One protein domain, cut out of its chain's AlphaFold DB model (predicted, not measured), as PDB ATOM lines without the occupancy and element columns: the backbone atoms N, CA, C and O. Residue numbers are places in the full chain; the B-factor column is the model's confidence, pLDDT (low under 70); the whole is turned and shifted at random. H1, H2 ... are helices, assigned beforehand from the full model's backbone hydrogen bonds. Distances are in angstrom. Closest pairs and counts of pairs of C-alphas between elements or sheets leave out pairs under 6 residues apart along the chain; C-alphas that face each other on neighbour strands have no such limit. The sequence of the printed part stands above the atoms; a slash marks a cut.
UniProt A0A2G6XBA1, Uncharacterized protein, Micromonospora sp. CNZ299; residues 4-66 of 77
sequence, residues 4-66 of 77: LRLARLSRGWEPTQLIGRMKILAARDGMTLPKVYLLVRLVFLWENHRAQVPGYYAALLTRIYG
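Overview. This is residues 4 to 66 of the 77 residues of an uncharacterized protein of Micromonospora sp. CNZ299 (UniProt A0A2G6XBA1). The picture is a small helical body in which H4 crosses H2 and H3 packs steeply on the first part of H2, while short H1 packs on the last part of H3. The printed part has 63 residues with four named helices, H1, H2, H3 and H4 in that order, and no named strand; the class is all helix. The whole is compact, with a radius of gyration of the C-alphas of 10.9 A and spans of 30 by 21 by 19 A.

Along the chain. Find C-alpha 4 at (164.380, 129.140, 151.264), where H1 begins; it covers residues 4 to 9. H2, residues 15 to 28, runs 20.4 A from C-alpha 15 at (164.854, 118.253, 155.080). Next comes H3, residues 36 to 49, 19.1 A long. H4, residues 55 to 65, runs 15.0 A to C-alpha 65 at (162.968, 124.272, 142.474).

Arrangement. Look first at Leu 4 and Glu 47, the closest C-alphas of H1 and H3, 5.3 A apart; the helices touch, H3 with residues 46 to 48 alone, at a steep tilt of 61 degrees, opposite ways. H1 and H2 are close but not clearly touching, with the C-alphas of Arg 8 and Leu 18 closest at 7.5 A. H2 touches H3 with residues 15 to 19 alone, closest at C-alphas 15 and 40, 6.4 A, at a steep tilt of 64 degrees, opposite ways. H2 touches H4 with residues 21 to 26 alone, closest at C-alphas 22 and 60, 5.9 A, only just about perpendicular at 72 degrees. H3 and H4 are apart. The helix packing is mostly crossed, with no touching pair at a shallow tilt. In H1, H2, H3 and H4 every O i to N i+4 pair is within hydrogen-bond range.

Size, cuts and confidence. The C-alphas of Leu 6 and Gly 30, the two farthest apart, are 29.9 A from each other. The printed part has no cut and no long link. Mean pLDDT of the printed part is 92.5, and no printed residue is under 70.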
ATOM      1  N   LEU A   4     163.898 130.485 151.584       87.56
ATOM      2  CA  LEU A   4     164.380 129.140 151.264       87.56
ATOM      3  C   LEU A   4     163.624 128.060 152.039       87.56
ATOM      4  O   LEU A   4     163.121 127.088 151.479       87.56
ATOM      5  N   ARG A   5     163.494 128.274 153.350       89.94
ATOM      6  CA  ARG A   5     162.781 127.368 154.248       89.94
ATOM      7  C   ARG A   5     161.286 127.340 153.936       89.94
ATOM      8  O   ARG A   5     160.678 126.275 153.973       89.94
ATOM      9  N   LEU A   6     160.702 128.496 153.612       90.19
ATOM     10  CA  LEU A   6     159.306 128.595 153.183       90.19
ATOM     11  C   LEU A   6     159.059 127.812 151.892       90.19
ATOM     12  O   LEU A   6     158.076 127.090 151.824       90.19
ATOM     13  N   ALA A   7     159.966 127.879 150.915       91.06
ATOM     14  CA  ALA A   7     159.843 127.141 149.659       91.06
ATOM     15  C   ALA A   7     159.850 125.614 149.850       91.06
ATOM     16  O   ALA A   7     159.171 124.895 149.113       91.06
ATOM     17  N   ARG A   8     160.607 125.100 150.825       93.81
ATOM     18  CA  ARG A   8     160.571 123.675 151.179       93.81
ATOM     19  C   ARG A   8     159.262 123.314 151.888       93.81
ATOM     20  O   ARG A   8     158.622 122.325 151.539       93.81
ATOM     21  N   LEU A   9     158.858 124.119 152.868       93.56
ATOM     22  CA  LEU A   9     157.667 123.854 153.677       93.56
ATOM     23  C   LEU A   9     156.360 124.022 152.897       93.56
ATOM     24  O   LEU A   9     155.434 123.251 153.123       93.56
ATOM     25  N   SER A  10     156.287 124.943 151.932       93.25
ATOM     26  CA  SER A  10     155.122 125.094 151.049       93.25
ATOM     27  C   SER A  10     154.883 123.869 150.164       93.25
ATOM     28  O   SER A  10     153.768 123.643 149.708       93.25
ATOM     29  N   ARG A  11     155.918 123.050 149.954       93.25
ATOM     30  CA  ARG A  11     155.838 121.756 149.264       93.25
ATOM     31  C   ARG A  11     155.587 120.582 150.219       93.25
ATOM     32  O   ARG A  11     155.573 119.437 149.775       93.25
ATOM     33  N   GLY A  12     155.423 120.851 151.517       95.12
ATOM     34  CA  GLY A  12     155.233 119.839 152.557       95.12
ATOM     35  C   GLY A  12     156.469 118.975 152.802       95.12
ATOM     36  O   GLY A  12     156.331 117.824 153.206       95.12
ATOM     37  N   TRP A  13     157.670 119.479 152.494       95.88
ATOM     38  CA  TRP A  13     158.879 118.662 152.548       95.88
ATOM     39  C   TRP A  13     159.636 118.787 153.862       95.88
ATOM     40  O   TRP A  13     160.010 119.883 154.273       95.88
ATOM     41  N   GLU A  14     160.003 117.653 154.448       94.75
ATOM     42  CA  GLU A  14     161.048 117.593 155.475       94.75
ATOM     43  C   GLU A  14     162.454 117.729 154.852       94.75
ATOM     44  O   GLU A  14     162.637 117.435 153.663       94.75
ATOM     45  N   PRO A  15     163.493 118.136 155.611       94.31
ATOM     46  CA  PRO A  15     164.854 118.253 155.080       94.31
ATOM     47  C   PRO A  15     165.351 116.964 154.413       94.31
ATOM     48  O   PRO A  15     165.973 117.000 153.353       94.31
ATOM     49  N   THR A  16     165.022 115.803 154.983       94.88
ATOM     50  CA  THR A  16     165.378 114.486 154.436       94.88
ATOM     51  C   THR A  16     164.721 114.209 153.086       94.88
ATOM     52  O   THR A  16     165.331 113.573 152.228       94.88
ATOM     53  N   GLN A  17     163.516 114.727 152.852       96.19
ATOM     54  CA  GLN A  17     162.799 114.575 151.588       96.19
ATOM     55  C   GLN A  17     163.384 115.466 150.486       96.19
ATOM     56  O   GLN A  17     163.436 115.050 149.325       96.19
ATOM     57  N   LEU A  18     163.866 116.667 150.827       95.88
ATOM     58  CA  LEU A  18     164.659 117.485 149.904       95.88
ATOM     59  C   LEU A  18     165.973 116.771 149.552       95.88
ATOM     60  O   LEU A  18     166.310 116.626 148.378       95.88
ATOM     61  N   ILE A  19     166.671 116.244 150.558       96.56
ATOM     62  CA  ILE A  19     167.922 115.495 150.379       96.56
ATOM     63  C   ILE A  19     167.716 114.251 149.510       96.56
ATOM     64  O   ILE A  19     168.549 113.961 148.653       96.56
ATOM     65  N   GLY A  20     166.609 113.525 149.683       96.50
ATOM     66  CA  GLY A  20     166.263 112.381 148.839       96.50
ATOM     67  C   GLY A  20     166.166 112.764 147.360       96.50
ATOM     68  O   GLY A  20     166.744 112.092 146.510       96.50
ATOM     69  N   ARG A  21     165.532 113.900 147.052       96.44
ATOM     70  CA  ARG A  21     165.449 114.433 145.680       96.44
ATOM     71  C   ARG A  21     166.818 114.833 145.134       96.44
ATOM     72  O   ARG A  21     167.133 114.493 143.997       96.44
ATOM     73  N   MET A  22     167.654 115.480 145.950       96.44
ATOM     74  CA  MET A  22     169.037 115.797 145.570       96.44
ATOM     75  C   MET A  22     169.826 114.531 145.229       96.44
ATOM     76  O   MET A  22     170.535 114.509 144.231       96.44
ATOM     77  N   LYS A  23     169.674 113.460 146.019       96.38
ATOM     78  CA  LYS A  23     170.333 112.171 145.767       96.38
ATOM     79  C   LYS A  23     169.860 111.510 144.478       96.38
ATOM     80  O   LYS A  23     170.695 110.994 143.746       96.38
ATOM     81  N   ILE A  24     168.558 111.539 144.191       96.00
ATOM     82  CA  ILE A  24     168.007 110.992 142.941       96.00
ATOM     83  C   ILE A  24     168.604 111.717 141.732       96.00
ATOM     84  O   ILE A  24     169.023 111.068 140.779       96.00
ATOM     85  N   LEU A  25     168.672 113.051 141.770       96.56
ATOM     86  CA  LEU A  25     169.270 113.830 140.685       96.56
ATOM     87  C   LEU A  25     170.779 113.603 140.570       96.56
ATOM     88  O   LEU A  25     171.269 113.398 139.467       96.56
ATOM     89  N   ALA A  26     171.498 113.568 141.690       95.81
ATOM     90  CA  ALA A  26     172.930 113.293 141.683       95.81
ATOM     91  C   ALA A  26     173.251 111.909 141.105       95.81
ATOM     92  O   ALA A  26     174.155 111.783 140.285       95.81
ATOM     93  N   ALA A  27     172.462 110.890 141.459       95.94
ATOM     94  CA  ALA A  27     172.627 109.541 140.932       95.94
ATOM     95  C   ALA A  27     172.412 109.475 139.410       95.94
ATOM     96  O   ALA A  27     173.113 108.729 138.734       95.94
ATOM     97  N   ARG A  28     171.494 110.284 138.860       95.12
ATOM     98  CA  ARG A  28     171.311 110.412 137.400       95.12
ATOM     99  C   ARG A  28     172.531 111.015 136.707       95.12
ATOM    100  O   ARG A  28     172.807 110.655 135.572       95.12
ATOM    101  N   ASP A  29     173.269 111.874 137.405       93.56
ATOM    102  CA  ASP A  29     174.524 112.458 136.927       93.56
ATOM    103  C   ASP A  29     175.745 111.545 137.202       93.56
ATOM    104  O   ASP A  29     176.882 111.964 137.001       93.56
ATOM    105  N   GLY A  30     175.548 110.314 137.705       94.94
ATOM    106  CA  GLY A  30     176.637 109.398 138.080       94.94
ATOM    107  C   GLY A  30     177.401 109.808 139.348       94.94
ATOM    108  O   GLY A  30     178.460 109.260 139.647       94.94
ATOM    109  N   MET A  31     176.870 110.767 140.105       93.56
ATOM    110  CA  MET A  31     177.511 111.352 141.279       93.56
ATOM    111  C   MET A  31     176.928 110.787 142.572       93.56
ATOM    112  O   MET A  31     175.725 110.553 142.706       93.56
ATOM    113  N   THR A  32     177.781 110.637 143.584       93.06
ATOM    114  CA  THR A  32     177.356 110.261 144.936       93.06
ATOM    115  C   THR A  32     177.400 111.472 145.860       93.06
ATOM    116  O   THR A  32     178.368 112.229 145.888       93.06
ATOM    117  N   LEU A  33     176.322 111.680 146.622       93.12
ATOM    118  CA  LEU A  33     176.296 112.729 147.638       93.12
ATOM    119  C   LEU A  33     176.866 112.223 148.971       93.12
ATOM    120  O   LEU A  33     176.743 111.034 149.276       93.12
ATOM    121  N   PRO A  34     177.396 113.127 149.816       93.69
ATOM    122  CA  PRO A  34     177.818 112.796 151.170       93.69
ATOM    123  C   PRO A  34     176.720 112.157 152.033       93.69
ATOM    124  O   PRO A  34     175.526 112.140 151.709       93.69
ATOM    125  N   LYS A  35     177.133 111.671 153.208       93.00
ATOM    126  CA  LYS A  35     176.225 111.116 154.220       93.00
ATOM    127  C   LYS A  35     175.111 112.109 154.575       93.00
ATOM    128  O   LYS A  35     175.321 113.320 154.621       93.00
ATOM    129  N   VAL A  36     173.923 111.577 154.880       93.25
ATOM    130  CA  VAL A  36     172.694 112.369 155.076       93.25
ATOM    131  C   VAL A  36     172.867 113.459 156.134       93.25
ATOM    132  O   VAL A  36     172.431 114.578 155.899       93.25
ATOM    133  N   TYR A  37     173.553 113.190 157.250       93.94
ATOM    134  CA  TYR A  37     173.748 114.194 158.305       93.94
ATOM    135  C   TYR A  37     174.548 115.425 157.836       93.94
ATOM    136  O   TYR A  37     174.260 116.539 158.270       93.94
ATOM    137  N   LEU A  38     175.508 115.259 156.914       94.88
ATOM    138  CA  LEU A  38     176.249 116.384 156.329       94.88
ATOM    139  C   LEU A  38     175.337 117.224 155.436       94.88
ATOM    140  O   LEU A  38     175.382 118.451 155.482       94.88
ATOM    141  N   LEU A  39     174.466 116.563 154.671       94.94
ATOM    142  CA  LEU A  39     173.487 117.231 153.816       94.94
ATOM    143  C   LEU A  39     172.409 117.948 154.637       94.94
ATOM    144  O   LEU A  39     172.029 119.060 154.290       94.94
ATOM    145  N   VAL A  40     171.966 117.370 155.759       95.12
ATOM    146  CA  VAL A  40     171.050 118.035 156.701       95.12
ATOM    147  C   VAL A  40     171.688 119.307 157.249       95.12
ATOM    148  O   VAL A  40     171.047 120.356 157.242       95.12
ATOM    149  N   ARG A  41     172.962 119.250 157.660       94.44
ATOM    150  CA  ARG A  41     173.698 120.436 158.121       94.44
ATOM    151  C   ARG A  41     173.826 121.490 157.019       94.44
ATOM    152  O   ARG A  41     173.614 122.667 157.290       94.44
ATOM    153  N   LEU A  42     174.140 121.082 155.790       93.81
ATOM    154  CA  LEU A  42     174.227 121.978 154.634       93.81
ATOM    155  C   LEU A  42     172.890 122.674 154.359       93.81
ATOM    156  O   LEU A  42     172.862 123.897 154.247       93.81
ATOM    157  N   VAL A  43     171.782 121.925 154.321       92.88
ATOM    158  CA  VAL A  43     170.433 122.482 154.133       92.88
ATOM    159  C   VAL A  43     170.084 123.431 155.276       92.88
ATOM    160  O   VAL A  43     169.582 124.520 155.025       92.88
ATOM    161  N   PHE A  44     170.403 123.074 156.522       93.00
ATOM    162  CA  PHE A  44     170.167 123.939 157.675       93.00
ATOM    163  C   PHE A  44     170.919 125.275 157.570       93.00
ATOM    164  O   PHE A  44     170.319 126.329 157.788       93.00
ATOM    165  N   LEU A  45     172.207 125.245 157.214       92.31
ATOM    166  CA  LEU A  45     173.032 126.446 157.051       92.31
ATOM    167  C   LEU A  45     172.559 127.309 155.877       92.31
ATOM    168  O   LEU A  45     172.463 128.529 156.004       92.31
ATOM    169  N   TRP A  46     172.221 126.680 154.758       90.38
ATOM    170  CA  TRP A  46     171.673 127.369 153.597       90.38
ATOM    171  C   TRP A  46     170.341 128.050 153.930       90.38
ATOM    172  O   TRP A  46     170.200 129.259 153.753       90.38
ATOM    173  N   GLU A  47     169.391 127.304 154.499       90.88
ATOM    174  CA  GLU A  47     168.055 127.808 154.803       90.88
ATOM    175  C   GLU A  47     168.065 128.888 155.885       90.88
ATOM    176  O   GLU A  47     167.365 129.884 155.738       90.88
ATOM    177  N   ASN A  48     168.817 128.713 156.974       90.19
ATOM    178  CA  ASN A  48     168.680 129.564 158.163       90.19
ATOM    179  C   ASN A  48     169.792 130.614 158.291       90.19
ATOM    180  O   ASN A  48     169.550 131.671 158.868       90.19
ATOM    181  N   HIS A  49     170.977 130.363 157.728       86.69
ATOM    182  CA  HIS A  49     172.152 131.229 157.888       86.69
ATOM    183  C   HIS A  49     172.605 131.904 156.590       86.69
ATOM    184  O   HIS A  49     173.642 132.561 156.582       86.69
ATOM    185  N   ARG A  50     171.842 131.769 155.493       81.12
ATOM    186  CA  ARG A  50     172.185 132.322 154.167       81.12
ATOM    187  C   ARG A  50     173.565 131.874 153.670       81.12
ATOM    188  O   ARG A  50     174.197 132.578 152.883       81.12
ATOM    189  N   ALA A  51     174.040 130.721 154.140       84.62
ATOM    190  CA  ALA A  51     175.318 130.179 153.711       84.62
ATOM    191  C   ALA A  51     175.259 129.864 152.213       84.62
ATOM    192  O   ALA A  51     174.266 129.312 151.727       84.62
ATOM    193  N   GLN A  52     176.326 130.199 151.484       83.38
ATOM    194  CA  GLN A  52     176.432 129.803 150.087       83.38
ATOM    195  C   GLN A  52     176.508 128.281 149.986       83.38
ATOM    196  O   GLN A  52     177.217 127.622 150.750       83.38
ATOM    197  N   VAL A  53     175.773 127.726 149.027       85.56
ATOM    198  CA  VAL A  53     175.833 126.299 148.719       85.56
ATOM    199  C   VAL A  53     176.857 126.102 147.604       85.56
ATOM    200  O   VAL A  53     176.799 126.842 146.621       85.56
ATOM    201  N   PRO A  54     177.775 125.123 147.702       87.38
ATOM    202  CA  PRO A  54     178.709 124.849 146.616       87.38
ATOM    203  C   PRO A  54     177.984 124.594 145.287       87.38
ATOM    204  O   PRO A  54     176.898 124.008 145.272       87.38
ATOM    205  N   GLY A  55     178.607 125.001 144.174       86.50
ATOM    206  CA  GLY A  55     177.955 125.106 142.861       86.50
ATOM    207  C   GLY A  55     177.230 123.840 142.394       86.50
ATOM    208  O   GLY A  55     176.133 123.926 141.848       86.50
ATOM    209  N   TYR A  56     177.776 122.659 142.689       89.00
ATOM    210  CA  TYR A  56     177.122 121.396 142.353       89.00
ATOM    211  C   TYR A  56     175.767 121.213 143.062       89.00
ATOM    212  O   TYR A  56     174.759 120.898 142.432       89.00
ATOM    213  N   TYR A  57     175.704 121.477 144.369       90.56
ATOM    214  CA  TYR A  57     174.449 121.403 145.118       90.56
ATOM    215  C   TYR A  57     173.477 122.507 144.700       90.56
ATOM    216  O   TYR A  57     172.275 122.262 144.663       90.56
ATOM    217  N   ALA A  58     173.983 123.698 144.359       90.31
ATOM    218  CA  ALA A  58     173.159 124.770 143.815       90.31
ATOM    219  C   ALA A  58     172.491 124.334 142.501       90.31
ATOM    220  O   ALA A  58     171.284 124.482 142.365       90.31
ATOM    221  N   ALA A  59     173.219 123.686 141.587       91.06
ATOM    222  CA  ALA A  59     172.645 123.150 140.352       91.06
ATOM    223  C   ALA A  59     171.541 122.108 140.617       91.06
ATOM    224  O   ALA A  59     170.479 122.160 139.994       91.06
ATOM    225  N   LEU A  60     171.747 121.196 141.576       94.00
ATOM    226  CA  LEU A  60     170.717 120.234 141.988       94.00
ATOM    227  C   LEU A  60     169.477 120.939 142.548       94.00
ATOM    228  O   LEU A  60     168.354 120.593 142.190       94.00
ATOM    229  N   LEU A  61     169.670 121.941 143.407       93.00
ATOM    230  CA  LEU A  61     168.581 122.716 143.997       93.00
ATOM    231  C   LEU A  61     167.828 123.521 142.930       93.00
ATOM    232  O   LEU A  61     166.601 123.522 142.955       93.00
ATOM    233  N   THR A  62     168.513 124.114 141.950       92.50
ATOM    234  CA  THR A  62     167.872 124.818 140.829       92.50
ATOM    235  C   THR A  62     166.996 123.857 140.037       92.50
ATOM    236  O   THR A  62     165.842 124.164 139.776       92.50
ATOM    237  N   ARG A  63     167.482 122.647 139.733       93.31
ATOM    238  CA  ARG A  63     166.679 121.625 139.038       93.31
ATOM    239  C   ARG A  63     165.454 121.177 139.846       93.31
ATOM    240  O   ARG A  63     164.425 120.872 139.257       93.31
ATOM    241  N   ILE A  64     165.548 121.126 141.178       93.88
ATOM    242  CA  ILE A  64     164.424 120.754 142.060       93.88
ATOM    243  C   ILE A  64     163.379 121.870 142.137       93.88
ATOM    244  O   ILE A  64     162.180 121.593 142.163       93.88
ATOM    245  N   TYR A  65     163.829 123.119 142.229       90.75
ATOM    246  CA  TYR A  65     162.968 124.272 142.474       90.75
ATOM    247  C   TYR A  65     162.530 125.001 141.192       90.75
ATOM    248  O   TYR A  65     161.607 125.810 141.262       90.75
ATOM    249  N   GLY A  66     163.133 124.694 140.037       87.88
ATOM    250  CA  GLY A  66     162.971 125.401 138.760       87.88
ATOM    251  C   GLY A  66     163.832 126.664 138.709       87.88
ATOM    252  O   GLY A  66     164.695 126.807 137.849       87.88
TER     253      GLY A  66